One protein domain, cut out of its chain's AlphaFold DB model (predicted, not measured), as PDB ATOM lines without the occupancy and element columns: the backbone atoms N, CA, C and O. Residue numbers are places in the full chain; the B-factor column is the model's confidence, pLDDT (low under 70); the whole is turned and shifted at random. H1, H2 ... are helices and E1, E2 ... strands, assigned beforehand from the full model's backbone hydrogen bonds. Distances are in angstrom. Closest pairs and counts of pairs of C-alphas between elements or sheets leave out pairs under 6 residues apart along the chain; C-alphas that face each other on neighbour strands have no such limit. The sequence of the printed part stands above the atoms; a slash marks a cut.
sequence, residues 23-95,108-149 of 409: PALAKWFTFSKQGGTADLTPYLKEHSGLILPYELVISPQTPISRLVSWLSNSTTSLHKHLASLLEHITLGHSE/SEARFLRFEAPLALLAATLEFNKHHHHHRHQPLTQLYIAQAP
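Overview. This is residues 23 to 95 and 108 to 149 of the 409 residues of a protein of Madurella mycetomatis (UniProt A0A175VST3). Picture a small, strongly twisted sheet of three strands, with the helical hairpin of H3 and H4 packed on it through H4, beside the edge strand E4. H5 runs through the middle of the domain, its first residues near those of H4 and its residues 125 to 128 by H3, and on its other side is a small strand hairpin, E1 and E2, with the short helices H1 and H2. The printed part has 115 residues with five named helices and five named strands, in the order H1 E1 E2 H2 E3 H3 H4 E4 H5 E5; its class is mixed, helices and strands. The larger sheet has the order E4, E3, E5 and is antiparallel, as is the sheet of E1 and E2. The whole is compact, with a radius of gyration of the C-alphas of 14.4 A, and rounded, spanning 44 by 36 by 29 A.

Along the chain. Find C-alpha 24 at (114.216, 119.242, 132.932), where H1, residues 24 to 27, begins. E1, residues 29 to 31, E2, residues 38 to 40, and H2, residues 42 to 45, follow. E3 runs from residue 51 to 58, 21.1 A. Then come H3, residues 64 to 72, 12.2 A, and H4, residues 77 to 92, 22.6 A, starting at C-alpha 77 (132.328, 119.516, 111.124). After the cut, E4, residues 111 to 118, covers 21.2 A and bends by 55 degrees at residue 115. H5, residues 120 to 131, is 16.4 A long, and E5, residues 143 to 149, 17.4 A, ends at C-alpha 149 (109.409, 130.399, 123.023).

Arrangement. Look first at E3, the inner strand: N 54 and O 115 of E4 are 2.7 A apart, and N 55 and O 144 of E5 2.8 A, both within hydrogen-bond range. E4, H5 and E5 form a split strand-helix-strand unit, two strands running the same way with E3 between them, and its crossover is right-handed. H4 is on this sheet at a height over the sheet of 8.3 A, over none of the strands, but only just: 2 of its C-alphas fall on E4. H5 only grazes the sheet with residues 120 to 125. H3 and H4 touch at Val 68 and Ala 83, their closest C-alphas, 4.8 A, at a shallow tilt of 31 degrees, opposite ways. H5 only just touches H4, with 3 pairs of C-alphas within 8 A, about perpendicular at 82 degrees; Leu 82 and Leu 121 have the closest C-alphas, 6.5 A, and H4 uses residues 78 to 82 alone. H5, with residues 125 to 128 alone, only just touches H3, also with 3 pairs; the closest C-alphas are those of Leu 67 and Phe 128, 6.8 A. The closest C-alphas of E2 and H5 are those of Leu 40 and Ala 123, 6.7 A. In the hairpin E1 and E2, N 30 and O 39 are 2.8 A apart, within hydrogen-bond range. H1 and H2 are close but not clearly touching, Lys 27 and Tyr 43 having the closest C-alphas, 6.9 A. In H3, H4 and H5 every O i to N i+4 pair is within hydrogen-bond range; H1 and H2 are too short for such a pair.

Size, cuts and confidence. The C-alphas of Lys 33 and Glu 95 are the two farthest apart, 44.9 A. Residues 96 to 107 are not printed, and C-alphas 95 and 108 stand 14.6 A apart across the cut. Of the links that are printed whole, H5 to E5 is long, with 11 residues. Confidence is under 70 at residues 32 to 37, 92 to 95, 108 to 109 and 133 to 136; the mean pLDDT of the printed part is 86.3.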
ATOM      1  N   PRO A  23     110.864 117.965 135.164       88.89
ATOM      2  CA  PRO A  23     111.738 116.889 134.679       88.89
ATOM      3  C   PRO A  23     113.050 117.389 134.062       88.89
ATOM      4  O   PRO A  23     114.084 116.723 134.162       88.89
ATOM      5  N   ALA A  24     113.035 118.592 133.482       88.24
ATOM      6  CA  ALA A  24     114.216 119.242 132.932       88.24
ATOM      7  C   ALA A  24     115.356 119.411 133.960       88.24
ATOM      8  O   ALA A  24     116.519 119.299 133.572       88.24
ATOM      9  N   LEU A  25     115.059 119.580 135.259       82.11
ATOM     10  CA  LEU A  25     116.065 119.662 136.335       82.11
ATOM     11  C   LEU A  25     117.045 118.485 136.296       82.11
ATOM     12  O   LEU A  25     118.258 118.670 136.386       82.11
ATOM     13  N   ALA A  26     116.503 117.276 136.142       85.02
ATOM     14  CA  ALA A  26     117.266 116.035 136.142       85.02
ATOM     15  C   ALA A  26     117.711 115.626 134.733       85.02
ATOM     16  O   ALA A  26     118.784 115.051 134.557       85.02
ATOM     17  N   LYS A  27     116.884 115.897 133.718       92.21
ATOM     18  CA  LYS A  27     117.115 115.405 132.357       92.21
ATOM     19  C   LYS A  27     118.071 116.262 131.549       92.21
ATOM     20  O   LYS A  27     118.678 115.736 130.621       92.21
ATOM     21  N   TRP A  28     118.188 117.559 131.827       91.06
ATOM     22  CA  TRP A  28     118.923 118.480 130.953       91.06
ATOM     23  C   TRP A  28     120.337 118.778 131.438       91.06
ATOM     24  O   TRP A  28     121.199 119.099 130.617       91.06
ATOM     25  N   PHE A  29     120.602 118.639 132.741       87.13
ATOM     26  CA  PHE A  29     121.876 119.026 133.348       87.13
ATOM     27  C   PHE A  29     122.565 117.860 134.049       87.13
ATOM     28  O   PHE A  29     121.944 117.055 134.735       87.13
ATOM     29  N   THR A  30     123.883 117.790 133.893       83.33
ATOM     30  CA  THR A  30     124.763 116.918 134.674       83.33
ATOM     31  C   THR A  30     125.514 117.733 135.714       83.33
ATOM     32  O   THR A  30     125.856 118.897 135.487       83.33
ATOM     33  N   PHE A  31     125.800 117.104 136.852       70.95
ATOM     34  CA  PHE A  31     126.514 117.732 137.953       70.95
ATOM     35  C   PHE A  31     127.905 117.129 138.133       70.95
ATOM     36  O   PHE A  31     128.049 115.929 138.372       70.95
ATOM     37  N   SER A  32     128.934 117.977 138.092       64.54
ATOM     38  CA  SER A  32     130.247 117.620 138.625       64.54
ATOM     39  C   SER A  32     130.364 118.108 140.066       64.54
ATOM     40  O   SER A  32     130.507 119.309 140.314       64.54
ATOM     41  N   LYS A  33     130.381 117.157 141.011       56.73
ATOM     42  CA  LYS A  33     130.641 117.405 142.443       56.73
ATOM     43  C   LYS A  33     131.936 118.185 142.694       56.73
ATOM     44  O   LYS A  33     132.047 118.851 143.713       56.73
ATOM     45  N   GLN A  34     132.908 118.102 141.785       51.62
ATOM     46  CA  GLN A  34     134.256 118.641 141.989       51.62
ATOM     47  C   GLN A  34     134.458 120.072 141.467       51.62
ATOM     48  O   GLN A  34     135.515 120.643 141.708       51.62
ATOM     49  N   GLY A  35     133.486 120.669 140.765       49.88
ATOM     50  CA  GLY A  35     133.703 121.968 140.109       49.88
ATOM     51  C   GLY A  35     132.552 122.963 140.158       49.88
ATOM     52  O   GLY A  35     132.706 124.059 139.621       49.88
ATOM     53  N   GLY A  36     131.395 122.599 140.728       57.40
ATOM     54  CA  GLY A  36     130.214 123.475 140.755       57.40
ATOM     55  C   GLY A  36     129.732 123.914 139.363       57.40
ATOM     56  O   GLY A  36     128.995 124.888 139.237       57.40
ATOM     57  N   THR A  37     130.185 123.238 138.303       63.90
ATOM     58  CA  THR A  37     129.846 123.550 136.914       63.90
ATOM     59  C   THR A  37     128.797 122.558 136.436       63.90
ATOM     60  O   THR A  37     129.086 121.355 136.415       63.90
ATOM     61  N   ALA A  38     127.619 123.027 136.032       70.79
ATOM     62  CA  ALA A  38     126.706 122.180 135.279       70.79
ATOM     63  C   ALA A  38     127.178 122.058 133.820       70.79
ATOM     64  O   ALA A  38     127.882 122.918 133.287       70.79
ATOM     65  N   ASP A  39     126.818 120.952 133.187       84.06
ATOM     66  CA  ASP A  39     126.963 120.726 131.746       84.06
ATOM     67  C   ASP A  39     125.663 120.130 131.220       84.06
ATOM     68  O   ASP A  39     124.889 119.558 131.989       84.06
ATOM     69  N   LEU A  40     125.426 120.242 129.920       90.28
ATOM     70  CA  LEU A  40     124.250 119.664 129.290       90.28
ATOM     71  C   LEU A  40     124.399 118.138 129.225       90.28
ATOM     72  O   LEU A  40     125.475 117.612 128.913       90.28
ATOM     73  N   THR A  41     123.317 117.423 129.510       93.18
ATOM     74  CA  THR A  41     123.254 115.963 129.383       93.18
ATOM     75  C   THR A  41     123.378 115.523 127.922       93.18
ATOM     76  O   THR A  41     123.078 116.300 127.010       93.18
ATOM     77  N   PRO A  42     123.763 114.258 127.666       94.31
ATOM     78  CA  PRO A  42     123.646 113.663 126.335       94.31
ATOM     79  C   PRO A  42     122.234 113.810 125.752       94.31
ATOM     80  O   PRO A  42     122.106 114.188 124.596       94.31
ATOM     81  N   TYR A  43     121.201 113.635 126.586       95.75
ATOM     82  CA  TYR A  43     119.796 113.817 126.216       95.75
ATOM     83  C   TYR A  43     119.519 115.191 125.589       95.75
ATOM     84  O   TYR A  43     118.969 115.282 124.497       95.75
ATOM     85  N   LEU A  44     119.959 116.281 126.224       93.47
ATOM     86  CA  LEU A  44     119.771 117.614 125.652       93.47
ATOM     87  C   LEU A  44     120.675 117.841 124.421       93.47
ATOM     88  O   LEU A  44     120.277 118.518 123.472       93.47
ATOM     89  N   LYS A  45     121.874 117.238 124.396       93.79
ATOM     90  CA  LYS A  45     122.816 117.307 123.264       93.79
ATOM     91  C   LYS A  45     122.318 116.570 122.011       93.79
ATOM     92  O   LYS A  45     122.741 116.939 120.917       93.79
ATOM     93  N   GLU A  46     121.387 115.620 122.110       95.86
ATOM     94  CA  GLU A  46     120.709 115.023 120.940       95.86
ATOM     95  C   GLU A  46     119.946 116.074 120.116       95.86
ATOM     96  O   GLU A  46     119.811 115.950 118.900       95.86
ATOM     97  N   HIS A  47     119.542 117.175 120.752       95.83
ATOM     98  CA  HIS A  47     118.868 118.305 120.117       95.83
ATOM     99  C   HIS A  47     119.831 119.437 119.720       95.83
ATOM    100  O   HIS A  47     119.412 120.580 119.557       95.83
ATOM    101  N   SER A  48     121.124 119.143 119.529       94.71
ATOM    102  CA  SER A  48     122.158 120.140 119.198       94.71
ATOM    103  C   SER A  48     121.829 121.008 117.977       94.71
ATOM    104  O   SER A  48     122.264 122.153 117.925       94.71
ATOM    105  N   GLY A  49     121.066 120.492 117.008       95.77
ATOM    106  CA  GLY A  49     120.645 121.233 115.813       95.77
ATOM    107  C   GLY A  49     119.471 122.198 116.019       95.77
ATOM    108  O   GLY A  49     119.126 122.913 115.084       95.77
ATOM    109  N   LEU A  50     118.849 122.224 117.202       96.33
ATOM    110  CA  LEU A  50     117.722 123.107 117.506       96.33
ATOM    111  C   LEU A  50     118.160 124.573 117.432       96.33
ATOM    112  O   LEU A  50     119.002 125.000 118.220       96.33
ATOM    113  N   ILE A  51     117.589 125.327 116.493       97.10
ATOM    114  CA  ILE A  51     117.876 126.752 116.307       97.10
ATOM    115  C   ILE A  51     117.106 127.566 117.346       97.10
ATOM    116  O   ILE A  51     115.899 127.393 117.508       97.10
ATOM    117  N   LEU A  52     117.819 128.426 118.068       95.62
ATOM    118  CA  LEU A  52     117.291 129.227 119.169       95.62
ATOM    119  C   LEU A  52     117.779 130.681 119.046       95.62
ATOM    120  O   LEU A  52     118.862 130.907 118.497       95.62
ATOM    121  N   PRO A  53     117.019 131.662 119.562       95.04
ATOM    122  CA  PRO A  53     117.460 133.049 119.643       95.04
ATOM    123  C   PRO A  53     118.545 133.204 120.709       95.04
ATOM    124  O   PRO A  53     118.343 132.848 121.872       95.04
ATOM    125  N   TYR A  54     119.685 133.759 120.309       94.31
ATOM    126  CA  TYR A  54     120.812 134.066 121.175       94.31
ATOM    127  C   TYR A  54     121.012 135.569 121.375       94.31
ATOM    128  O   TYR A  54     120.798 136.380 120.474       94.31
ATOM    129  N   GLU A  55     121.516 135.914 122.556       91.44
ATOM    130  CA  GLU A  55     122.061 137.218 122.912       91.44
ATOM    131  C   GLU A  55     123.517 137.051 123.376       91.44
ATOM    132  O   GLU A  55     123.827 136.152 124.162       91.44
ATOM    133  N   LEU A  56     124.419 137.914 122.903       91.12
ATOM    134  CA  LEU A  56     125.834 137.912 123.291       91.12
ATOM    135  C   LEU A  56     126.325 139.330 123.585       91.12
ATOM    136  O   LEU A  56     126.195 140.223 122.748       91.12
ATOM    137  N   VAL A  57     126.961 139.515 124.744       88.39
ATOM    138  CA  VAL A  57     127.691 140.749 125.069       88.39
ATOM    139  C   VAL A  57     129.184 140.556 124.796       88.39
ATOM    140  O   VAL A  57     129.835 139.684 125.373       88.39
ATOM    141  N   ILE A  58     129.746 141.394 123.927       88.29
ATOM    142  CA  ILE A  58     131.168 141.395 123.576       88.29
ATOM    143  C   ILE A  58     131.824 142.659 124.122       88.29
ATOM    144  O   ILE A  58     131.594 143.757 123.623       88.29
ATOM    145  N   SER A  59     132.680 142.499 125.123       85.54
ATOM    146  CA  SER A  59     133.625 143.518 125.572       85.54
ATOM    147  C   SER A  59     135.030 143.215 125.023       85.54
ATOM    148  O   SER A  59     135.265 142.121 124.502       85.54
ATOM    149  N   PRO A  60     136.005 144.129 125.174       83.44
ATOM    150  CA  PRO A  60     137.400 143.865 124.797       83.44
ATOM    151  C   PRO A  60     138.020 142.644 125.480       83.44
ATOM    152  O   PRO A  60     139.003 142.092 124.995       83.44
ATOM    153  N   GLN A  61     137.463 142.233 126.620       84.55
ATOM    154  CA  GLN A  61     137.915 141.076 127.383       84.55
ATOM    155  C   GLN A  61     137.207 139.778 126.961       84.55
ATOM    156  O   GLN A  61     137.699 138.691 127.276       84.55
ATOM    157  N   THR A  62     136.087 139.858 126.230       88.29
ATOM    158  CA  THR A  62     135.344 138.678 125.777       88.29
ATOM    159  C   THR A  62     136.226 137.829 124.852       88.29
ATOM    160  O   THR A  62     136.679 138.307 123.809       88.29
ATOM    161  N   PRO A  63     136.467 136.542 125.166       91.66
ATOM    162  CA  PRO A  63     137.438 135.711 124.455       91.66
ATOM    163  C   PRO A  63     136.896 135.113 123.151       91.66
ATOM    164  O   PRO A  63     137.152 133.950 122.840       91.66
ATOM    165  N   ILE A  64     136.147 135.902 122.381       92.47
ATOM    166  CA  ILE A  64     135.409 135.429 121.209       92.47
ATOM    167  C   ILE A  64     136.339 134.913 120.104       92.47
ATOM    168  O   ILE A  64     136.108 133.837 119.565       92.47
ATOM    169  N   SER A  65     137.458 135.598 119.846       91.81
ATOM    170  CA  SER A  65     138.468 135.162 118.868       91.81
ATOM    171  C   SER A  65     139.128 133.836 119.254       91.81
ATOM    172  O   SER A  65     139.456 133.020 118.395       91.81
ATOM    173  N   ARG A  66     139.285 133.585 120.560       93.04
ATOM    174  CA  ARG A  66     139.829 132.324 121.077       93.04
ATOM    175  C   ARG A  66     138.829 131.187 120.932       93.04
ATOM    176  O   ARG A  66     139.238 130.104 120.530       93.04
ATOM    177  N   LEU A  67     137.544 131.440 121.198       94.57
ATOM    178  CA  LEU A  67     136.482 130.467 120.934       94.57
ATOM    179  C   LEU A  67     136.435 130.110 119.442       94.57
ATOM    180  O   LEU A  67     136.471 128.933 119.100       94.57
ATOM    181  N   VAL A  68     136.424 131.112 118.561       95.78
ATOM    182  CA  VAL A  68     136.438 130.918 117.102       95.78
ATOM    183  C   VAL A  68     137.647 130.090 116.659       95.78
ATOM    184  O   VAL A  68     137.492 129.118 115.920       95.78
ATOM    185  N   SER A  69     138.848 130.420 117.145       94.85
ATOM    186  CA  SER A  69     140.070 129.670 116.827       94.85
ATOM    187  C   SER A  69     140.013 128.225 117.336       94.85
ATOM    188  O   SER A  69     140.372 127.298 116.610       94.85
ATOM    189  N   TRP A  70     139.521 128.011 118.558       94.69
ATOM    190  CA  TRP A  70     139.363 126.678 119.140       94.69
ATOM    191  C   TRP A  70     138.375 125.819 118.340       94.69
ATOM    192  O   TRP A  70     138.689 124.682 117.989       94.69
ATOM    193  N   LEU A  71     137.223 126.386 117.971       96.88
ATOM    194  CA  LEU A  71     136.215 125.724 117.142       96.88
ATOM    195  C   LEU A  71     136.742 125.403 115.735       96.88
ATOM    196  O   LEU A  71     136.538 124.295 115.241       96.88
ATOM    197  N   SER A  72     137.462 126.338 115.108       96.34
ATOM    198  CA  SER A  72     138.035 126.167 113.764       96.34
ATOM    199  C   SER A  72     139.064 125.038 113.700       96.34
ATOM    200  O   SER A  72     139.128 124.302 112.714       96.34
ATOM    201  N   ASN A  73     139.845 124.874 114.773       95.44
ATOM    202  CA  ASN A  73     140.852 123.821 114.906       95.44
ATOM    203  C   ASN A  73     140.265 122.458 115.315       95.44
ATOM    204  O   ASN A  73     140.998 121.471 115.393       95.44
ATOM    205  N   SER A  74     138.958 122.376 115.578       94.01
ATOM    206  CA  SER A  74     138.305 121.120 115.929       94.01
ATOM    207  C   SER A  74     138.200 120.171 114.729       94.01
ATOM    208  O   SER A  74     138.074 120.584 113.574       94.01
ATOM    209  N   THR A  75     138.210 118.865 114.997       93.07
ATOM    210  CA  THR A  75     137.995 117.825 113.981       93.07
ATOM    211  C   THR A  75     136.528 117.698 113.568       93.07
ATOM    212  O   THR A  75     136.245 117.214 112.471       93.07
ATOM    213  N   THR A  76     135.593 118.161 114.397       93.47
ATOM    214  CA  THR A  76     134.154 118.032 114.157       93.47
ATOM    215  C   THR A  76     133.674 119.063 113.138       93.47
ATOM    216  O   THR A  76     133.889 120.265 113.303       93.47
ATOM    217  N   SER A  77     132.945 118.617 112.109       93.82
ATOM    218  CA  SER A  77     132.328 119.516 111.124       93.82
ATOM    219  C   SER A  77     131.416 120.548 111.792       93.82
ATOM    220  O   SER A  77     131.483 121.721 111.447       93.82
ATOM    221  N   LEU A  78     130.616 120.146 112.784       94.12
ATOM    222  CA  LEU A  78     129.749 121.034 113.563       94.12
ATOM    223  C   LEU A  78     130.516 122.222 114.163       94.12
ATOM    224  O   LEU A  78     130.102 123.361 113.981       94.12
ATOM    225  N   HIS A  79     131.661 121.982 114.807       95.88
ATOM    226  CA  HIS A  79     132.476 123.054 115.389       95.88
ATOM    227  C   HIS A  79     133.003 124.020 114.327       95.88
ATOM    228  O   HIS A  79     132.942 125.229 114.524       95.88
ATOM    229  N   LYS A  80     133.422 123.518 113.160       96.54
ATOM    230  CA  LYS A  80     133.842 124.382 112.046       96.54
ATOM    231  C   LYS A  80     132.701 125.265 111.526       96.54
ATOM    232  O   LYS A  80     132.929 126.436 111.237       96.54
ATOM    233  N   HIS A  81     131.472 124.745 111.458       96.42
ATOM    234  CA  HIS A  81     130.296 125.554 111.105       96.42
ATOM    235  C   HIS A  81     129.996 126.616 112.174       96.42
ATOM    236  O   HIS A  81     129.726 127.762 111.826       96.42
ATOM    237  N   LEU A  82     130.089 126.265 113.463       97.38
ATOM    238  CA  LEU A  82     129.922 127.222 114.564       97.38
ATOM    239  C   LEU A  82     130.975 128.337 114.524       97.38
ATOM    240  O   LEU A  82     130.638 129.492 114.766       97.38
ATOM    241  N   ALA A  83     132.229 128.011 114.197       97.22
ATOM    242  CA  ALA A  83     133.287 129.004 114.038       97.22
ATOM    243  C   ALA A  83     132.950 130.015 112.933       97.22
ATOM    244  O   ALA A  83     132.949 131.215 113.191       97.22
ATOM    245  N   SER A  84     132.585 129.523 111.745       96.01
ATOM    246  CA  SER A  84     132.188 130.356 110.600       96.01
ATOM    247  C   SER A  84     130.980 131.248 110.922       96.01
ATOM    248  O   SER A  84     130.985 132.442 110.625       96.01
ATOM    249  N   LEU A  85     129.975 130.700 111.618       95.46
ATOM    250  CA  LEU A  85     128.813 131.458 112.084       95.46
ATOM    251  C   LEU A  85     129.226 132.615 113.011       95.46
ATOM    252  O   LEU A  85     128.805 133.752 112.807       95.46
ATOM    253  N   LEU A  86     130.074 132.342 114.008       95.09
ATOM    254  CA  LEU A  86     130.559 133.361 114.943       95.09
ATOM    255  C   LEU A  86     131.429 134.422 114.258       95.09
ATOM    256  O   LEU A  86     131.303 135.604 114.579       95.09
ATOM    257  N   GLU A  87     132.285 134.040 113.309       93.84
ATOM    258  CA  GLU A  87     133.061 134.991 112.502       93.84
ATOM    259  C   GLU A  87     132.137 135.937 111.735       93.84
ATOM    260  O   GLU A  87     132.288 137.155 111.826       93.84
ATOM    261  N   HIS A  88     131.123 135.397 111.054       92.36
ATOM    262  CA  HIS A  88     130.161 136.202 110.306       92.36
ATOM    263  C   HIS A  88     129.385 137.169 111.212       92.36
ATOM    264  O   HIS A  88     129.292 138.360 110.911       92.36
ATOM    265  N   ILE A  89     128.886 136.690 112.355       89.60
ATOM    266  CA  ILE A  89     128.128 137.507 113.313       89.60
ATOM    267  C   ILE A  89     128.994 138.636 113.884       89.60
ATOM    268  O   ILE A  89     128.545 139.779 113.985       89.60
ATOM    269  N   THR A  90     130.240 138.339 114.255       86.22
ATOM    270  CA  THR A  90     131.124 139.312 114.915       86.22
ATOM    271  C   THR A  90     131.671 140.372 113.954       86.22
ATOM    272  O   THR A  90     131.791 141.539 114.356       86.22
ATOM    273  N   LEU A  91     131.934 139.996 112.695       82.42
ATOM    274  CA  LEU A  91     132.367 140.901 111.624       82.42
ATOM    275  C   LEU A  91     131.213 141.743 111.065       82.42
ATOM    276  O   LEU A  91     131.365 142.956 110.936       82.42
ATOM    277  N   GLY A  92     130.056 141.134 110.780       67.09
ATOM    278  CA  GLY A  92     128.921 141.799 110.121       67.09
ATOM    279  C   GLY A  92     128.312 142.954 110.921       67.09
ATOM    280  O   GLY A  92     127.751 143.879 110.349       67.09
ATOM    281  N   HIS A  93     128.491 142.962 112.242       61.24
ATOM    282  CA  HIS A  93     128.020 144.046 113.112       61.24
ATOM    283  C   HIS A  93     129.078 145.142 113.347       61.24
ATOM    284  O   HIS A  93     128.966 145.896 114.314       61.24
ATOM    285  N   SER A  94     130.163 145.178 112.564       53.59
ATOM    286  CA  SER A  94     131.240 146.173 112.698       53.59
ATOM    287  C   SER A  94     130.988 147.467 111.900       53.59
ATOM    288  O   SER A  94     131.860 148.339 111.881       53.59
ATOM    289  N   GLU A  95     129.827 147.625 111.259       44.12
ATOM    290  CA  GLU A  95     129.519 148.785 110.416       44.12
ATOM    291  C   GLU A  95     128.760 149.897 111.171       44.12
ATOM    292  O   GLU A  95     127.607 149.758 111.565       44.12
ATOM    293  N   SER A 108     136.440 151.221 124.592       59.50
ATOM    294  CA  SER A 108     135.510 150.680 123.589       59.50
ATOM    295  C   SER A 108     134.327 149.983 124.258       59.50
ATOM    296  O   SER A 108     134.493 148.985 124.970       59.50
ATOM    297  N   GLU A 109     133.151 150.571 124.077       69.37
ATOM    298  CA  GLU A 109     131.939 150.161 124.765       69.37
ATOM    299  C   GLU A 109     131.580 148.718 124.387       69.37
ATOM    300  O   GLU A 109     131.824 148.273 123.262       69.37
ATOM    301  N   ALA A 110     131.051 147.955 125.346       79.86
ATOM    302  CA  ALA A 110     130.616 146.590 125.080       79.86
ATOM    303  C   ALA A 110     129.516 146.589 124.008       79.86
ATOM    304  O   ALA A 110     128.588 147.396 124.060       79.86
ATOM    305  N   ARG A 111     129.619 145.664 123.055       84.76
ATOM    306  CA  ARG A 111     128.641 145.441 121.989       84.76
ATOM    307  C   ARG A 111     127.632 144.397 122.439       84.76
ATOM    308  O   ARG A 111     128.010 143.416 123.075       84.76
ATOM    309  N   PHE A 112     126.373 144.585 122.077       85.24
ATOM    310  CA  PHE A 112     125.313 143.605 122.276       85.24
ATOM    311  C   PHE A 112     124.868 143.075 120.915       85.24
ATOM    312  O   PHE A 112     124.656 143.859 119.995       85.24
ATOM    313  N   LEU A 113     124.786 141.755 120.774       89.80
ATOM    314  CA  LEU A 113     124.431 141.082 119.528       89.80
ATOM    315  C   LEU A 113     123.232 140.168 119.750       89.80
ATOM    316  O   LEU A 113     123.190 139.443 120.745       89.80
ATOM    317  N   ARG A 114     122.318 140.152 118.778       90.68
ATOM    318  CA  ARG A 114     121.198 139.212 118.671       90.68
ATOM    319  C   ARG A 114     121.324 138.410 117.389       90.68
ATOM    320  O   ARG A 114     121.596 138.978 116.336       90.68
ATOM    321  N   PHE A 115     121.151 137.100 117.475       94.38
ATOM    322  CA  PHE A 115     121.265 136.204 116.323       94.38
ATOM    323  C   PHE A 115     120.583 134.867 116.605       94.38
ATOM    324  O   PHE A 115     120.315 134.534 117.753       94.38
ATOM    325  N   GLU A 116     120.335 134.075 115.569       95.66
ATOM    326  CA  GLU A 116     119.881 132.695 115.723       95.66
ATOM    327  C   GLU A 116     121.055 131.730 115.558       95.66
ATOM    328  O   GLU A 116     121.902 131.899 114.679       95.66
ATOM    329  N   ALA A 117     121.123 130.714 116.413       96.90
ATOM    330  CA  ALA A 117     122.158 129.691 116.342       96.90
ATOM    331  C   ALA A 117     121.646 128.348 116.880       96.90
ATOM    332  O   ALA A 117     120.680 128.309 117.644       96.90
ATOM    333  N   PRO A 118     122.280 127.225 116.509       97.11
ATOM    334  CA  PRO A 118     121.961 125.925 117.088       97.11
ATOM    335  C   PRO A 118     122.300 125.857 118.588       97.11
ATOM    336  O   PRO A 118     123.261 126.475 119.054       97.11
ATOM    337  N   LEU A 119     121.573 125.033 119.349       95.83
ATOM    338  CA  LEU A 119     121.872 124.680 120.747       95.83
ATOM    339  C   LEU A 119     123.324 124.197 120.936       95.83
ATOM    340  O   LEU A 119     123.934 124.423 121.984       95.83
ATOM    341  N   ALA A 120     123.899 123.596 119.891       96.55
ATOM    342  CA  ALA A 120     125.309 123.229 119.809       96.55
ATOM    343  C   ALA A 120     126.267 124.365 120.199       96.55
ATOM    344  O   ALA A 120     127.324 124.087 120.758       96.55
ATOM    345  N   LEU A 121     125.920 125.630 119.932       97.01
ATOM    346  CA  LEU A 121     126.765 126.769 120.281       97.01
ATOM    347  C   LEU A 121     126.951 126.892 121.799       97.01
ATOM    348  O   LEU A 121     128.083 127.022 122.269       97.01
ATOM    349  N   LEU A 122     125.865 126.809 122.577       94.31
ATOM    350  CA  LEU A 122     125.945 126.821 124.038       94.31
ATOM    351  C   LEU A 122     126.753 125.621 124.550       94.31
ATOM    352  O   LEU A 122     127.634 125.793 125.392       94.31
ATOM    353  N   ALA A 123     126.500 124.424 124.009       93.29
ATOM    354  CA  ALA A 123     127.214 123.203 124.387       93.29
ATOM    355  C   ALA A 123     128.728 123.314 124.132       93.29
ATOM    356  O   ALA A 123     129.531 123.054 125.029       93.29
ATOM    357  N   ALA A 124     129.121 123.759 122.937       94.60
ATOM    358  CA  ALA A 124     130.521 123.921 122.560       94.60
ATOM    359  C   ALA A 124     131.207 125.032 123.369       94.60
ATOM    360  O   ALA A 124     132.377 124.917 123.727       94.60
ATOM    361  N   THR A 125     130.481 126.094 123.726       93.36
ATOM    362  CA  THR A 125     131.026 127.167 124.570       93.36
ATOM    363  C   THR A 125     131.244 126.703 126.014       93.36
ATOM    364  O   THR A 125     132.239 127.070 126.641       93.36
ATOM    365  N   LEU A 126     130.360 125.853 126.549       90.07
ATOM    366  CA  LEU A 126     130.574 125.200 127.844       90.07
ATOM    367  C   LEU A 126     131.813 124.305 127.820       90.07
ATOM    368  O   LEU A 126     132.622 124.346 128.749       90.07
ATOM    369  N   GLU A 127     131.991 123.536 126.749       89.91
ATOM    370  CA  GLU A 127     133.177 122.709 126.542       89.91
ATOM    371  C   GLU A 127     134.457 123.554 126.451       89.91
ATOM    372  O   GLU A 127     135.433 123.264 127.147       89.91
ATOM    373  N   PHE A 128     134.441 124.634 125.668       91.22
ATOM    374  CA  PHE A 128     135.537 125.601 125.589       91.22
ATOM    375  C   PHE A 128     135.898 126.142 126.979       91.22
ATOM    376  O   PHE A 128     137.055 126.089 127.401       91.22
ATOM    377  N   ASN A 129     134.901 126.586 127.744       89.11
ATOM    378  CA  ASN A 129     135.121 127.111 129.088       89.11
ATOM    379  C   ASN A 129     135.738 126.077 130.031       89.11
ATOM    380  O   ASN A 129     136.551 126.459 130.867       89.11
ATOM    381  N   LYS A 130     135.398 124.789 129.903       84.55
ATOM    382  CA  LYS A 130     136.013 123.712 130.696       84.55
ATOM    383  C   LYS A 130     137.486 123.511 130.348       84.55
ATOM    384  O   LYS A 130     138.316 123.475 131.253       84.55
ATOM    385  N   HIS A 131     137.819 123.432 129.062       82.12
ATOM    386  CA  HIS A 131     139.192 123.197 128.603       82.12
ATOM    387  C   HIS A 131     140.130 124.373 128.900       82.12
ATOM    388  O   HIS A 131     141.317 124.181 129.158       82.12
ATOM    389  N   HIS A 132     139.601 125.597 128.900       77.68
ATOM    390  CA  HIS A 132     140.392 126.812 129.087       77.68
ATOM    391  C   HIS A 132     140.345 127.373 130.518       77.68
ATOM    392  O   HIS A 132     140.949 128.412 130.778       77.68
ATOM    393  N   HIS A 133     139.703 126.682 131.469       65.39
ATOM    394  CA  HIS A 133     139.553 127.165 132.849       65.39
ATOM    395  C   HIS A 133     140.819 127.052 133.723       65.39
ATOM    396  O   HIS A 133     140.809 127.488 134.877       65.39
ATOM    397  N   HIS A 134     141.918 126.494 133.204       58.94
ATOM    398  CA  HIS A 134     143.185 126.370 133.929       58.94
ATOM    399  C   HIS A 134     143.906 127.724 134.057       58.94
ATOM    400  O   HIS A 134     144.793 128.020 133.265       58.94
ATOM    401  N   HIS A 135     143.506 128.531 135.053       54.90
ATOM    402  CA  HIS A 135     144.123 129.742 135.648       54.90
ATOM    403  C   HIS A 135     144.705 130.856 134.749       54.90
ATOM    404  O   HIS A 135     145.012 131.931 135.253       54.90
ATOM    405  N   ARG A 136     144.854 130.667 133.440       63.89
ATOM    406  CA  ARG A 136     145.514 131.616 132.533       63.89
ATOM    407  C   ARG A 136     144.547 132.395 131.661       63.89
ATOM    408  O   ARG A 136     144.945 133.356 131.008       63.89
ATOM    409  N   HIS A 137     143.287 131.986 131.612       71.48
ATOM    410  CA  HIS A 137     142.366 132.416 130.578       71.48
ATOM    411  C   HIS A 137     140.977 132.666 131.153       71.48
ATOM    412  O   HIS A 137     140.413 131.817 131.834       71.48
ATOM    413  N   GLN A 138     140.434 133.848 130.863       79.01
ATOM    414  CA  GLN A 138     139.059 134.186 131.223       79.01
ATOM    415  C   GLN A 138     138.085 133.320 130.407       79.01
ATOM    416  O   GLN A 138     138.326 133.163 129.199       79.01
ATOM    417  N   PRO A 139     137.031 132.765 131.036       87.22
ATOM    418  CA  PRO A 139     135.974 132.043 130.337       87.22
ATOM    419  C   PRO A 139     135.142 133.002 129.480       87.22
ATOM    420  O   PRO A 139     135.081 134.202 129.753       87.22
ATOM    421  N   LEU A 140     134.475 132.474 128.454       90.91
ATOM    422  CA  LEU A 140     133.420 133.208 127.771       90.91
ATOM    423  C   LEU A 140     132.187 133.261 128.670       90.91
ATOM    424  O   LEU A 140     131.730 132.239 129.181       90.91
ATOM    425  N   THR A 141     131.648 134.456 128.846       89.28
ATOM    426  CA  THR A 141     130.458 134.725 129.651       89.28
ATOM    427  C   THR A 141     129.438 135.489 128.809       89.28
ATOM    428  O   THR A 141     129.718 135.842 127.663       89.28
ATOM    429  N   GLN A 142     128.249 135.736 129.361       87.38
ATOM    430  CA  GLN A 142     127.227 136.582 128.733       87.38
ATOM    431  C   GLN A 142     126.762 136.131 127.338       87.38
ATOM    432  O   GLN A 142     126.384 136.961 126.512       87.38
ATOM    433  N   LEU A 143     126.781 134.818 127.094       91.44
ATOM    434  CA  LEU A 143     126.098 134.165 125.981       91.44
ATOM    435  C   LEU A 143     124.802 133.549 126.510       91.44
ATOM    436  O   LEU A 143     124.844 132.733 127.438       91.44
ATOM    437  N   TYR A 144     123.679 133.911 125.903       88.49
ATOM    438  CA  TYR A 144     122.345 133.477 126.297       88.49
ATOM    439  C   TYR A 144     121.596 132.939 125.101       88.49
ATOM    440  O   TYR A 144     121.629 133.565 124.058       88.49
ATOM    441  N   ILE A 145     120.858 131.856 125.279       92.19
ATOM    442  CA  ILE A 145     119.564 131.674 124.637       92.19
ATOM    443  C   ILE A 145     118.586 132.533 125.432       92.19
ATOM    444  O   ILE A 145     118.457 132.341 126.645       92.19
ATOM    445  N   ALA A 146     117.946 133.500 124.785       86.26
ATOM    446  CA  ALA A 146     117.120 134.496 125.455       86.26
ATOM    447  C   ALA A 146     115.723 134.547 124.839       86.26
ATOM    448  O   ALA A 146     115.585 134.625 123.624       86.26
ATOM    449  N   GLN A 147     114.694 134.523 125.694       84.16
ATOM    450  CA  GLN A 147     113.284 134.612 125.287       84.16
ATOM    451  C   GLN A 147     112.886 133.585 124.212       84.16
ATOM    452  O   GLN A 147     112.038 133.864 123.370       84.16
ATOM    453  N   ALA A 148     113.486 132.390 124.218       88.74
ATOM    454  CA  ALA A 148     113.152 131.358 123.246       88.74
ATOM    455  C   ALA A 148     111.767 130.775 123.573       88.74
ATOM    456  O   ALA A 148     111.622 130.182 124.642       88.74
ATOM    457  N   PRO A 149     110.740 130.915 122.715       89.62
ATOM    458  CA  PRO A 149     109.409 130.399 123.023       89.62
ATOM    459  C   PRO A 149     109.442 128.888 123.265       89.62
ATOM    460  O   PRO A 149     110.077 128.157 122.504       89.62
TER     461      PRO A 149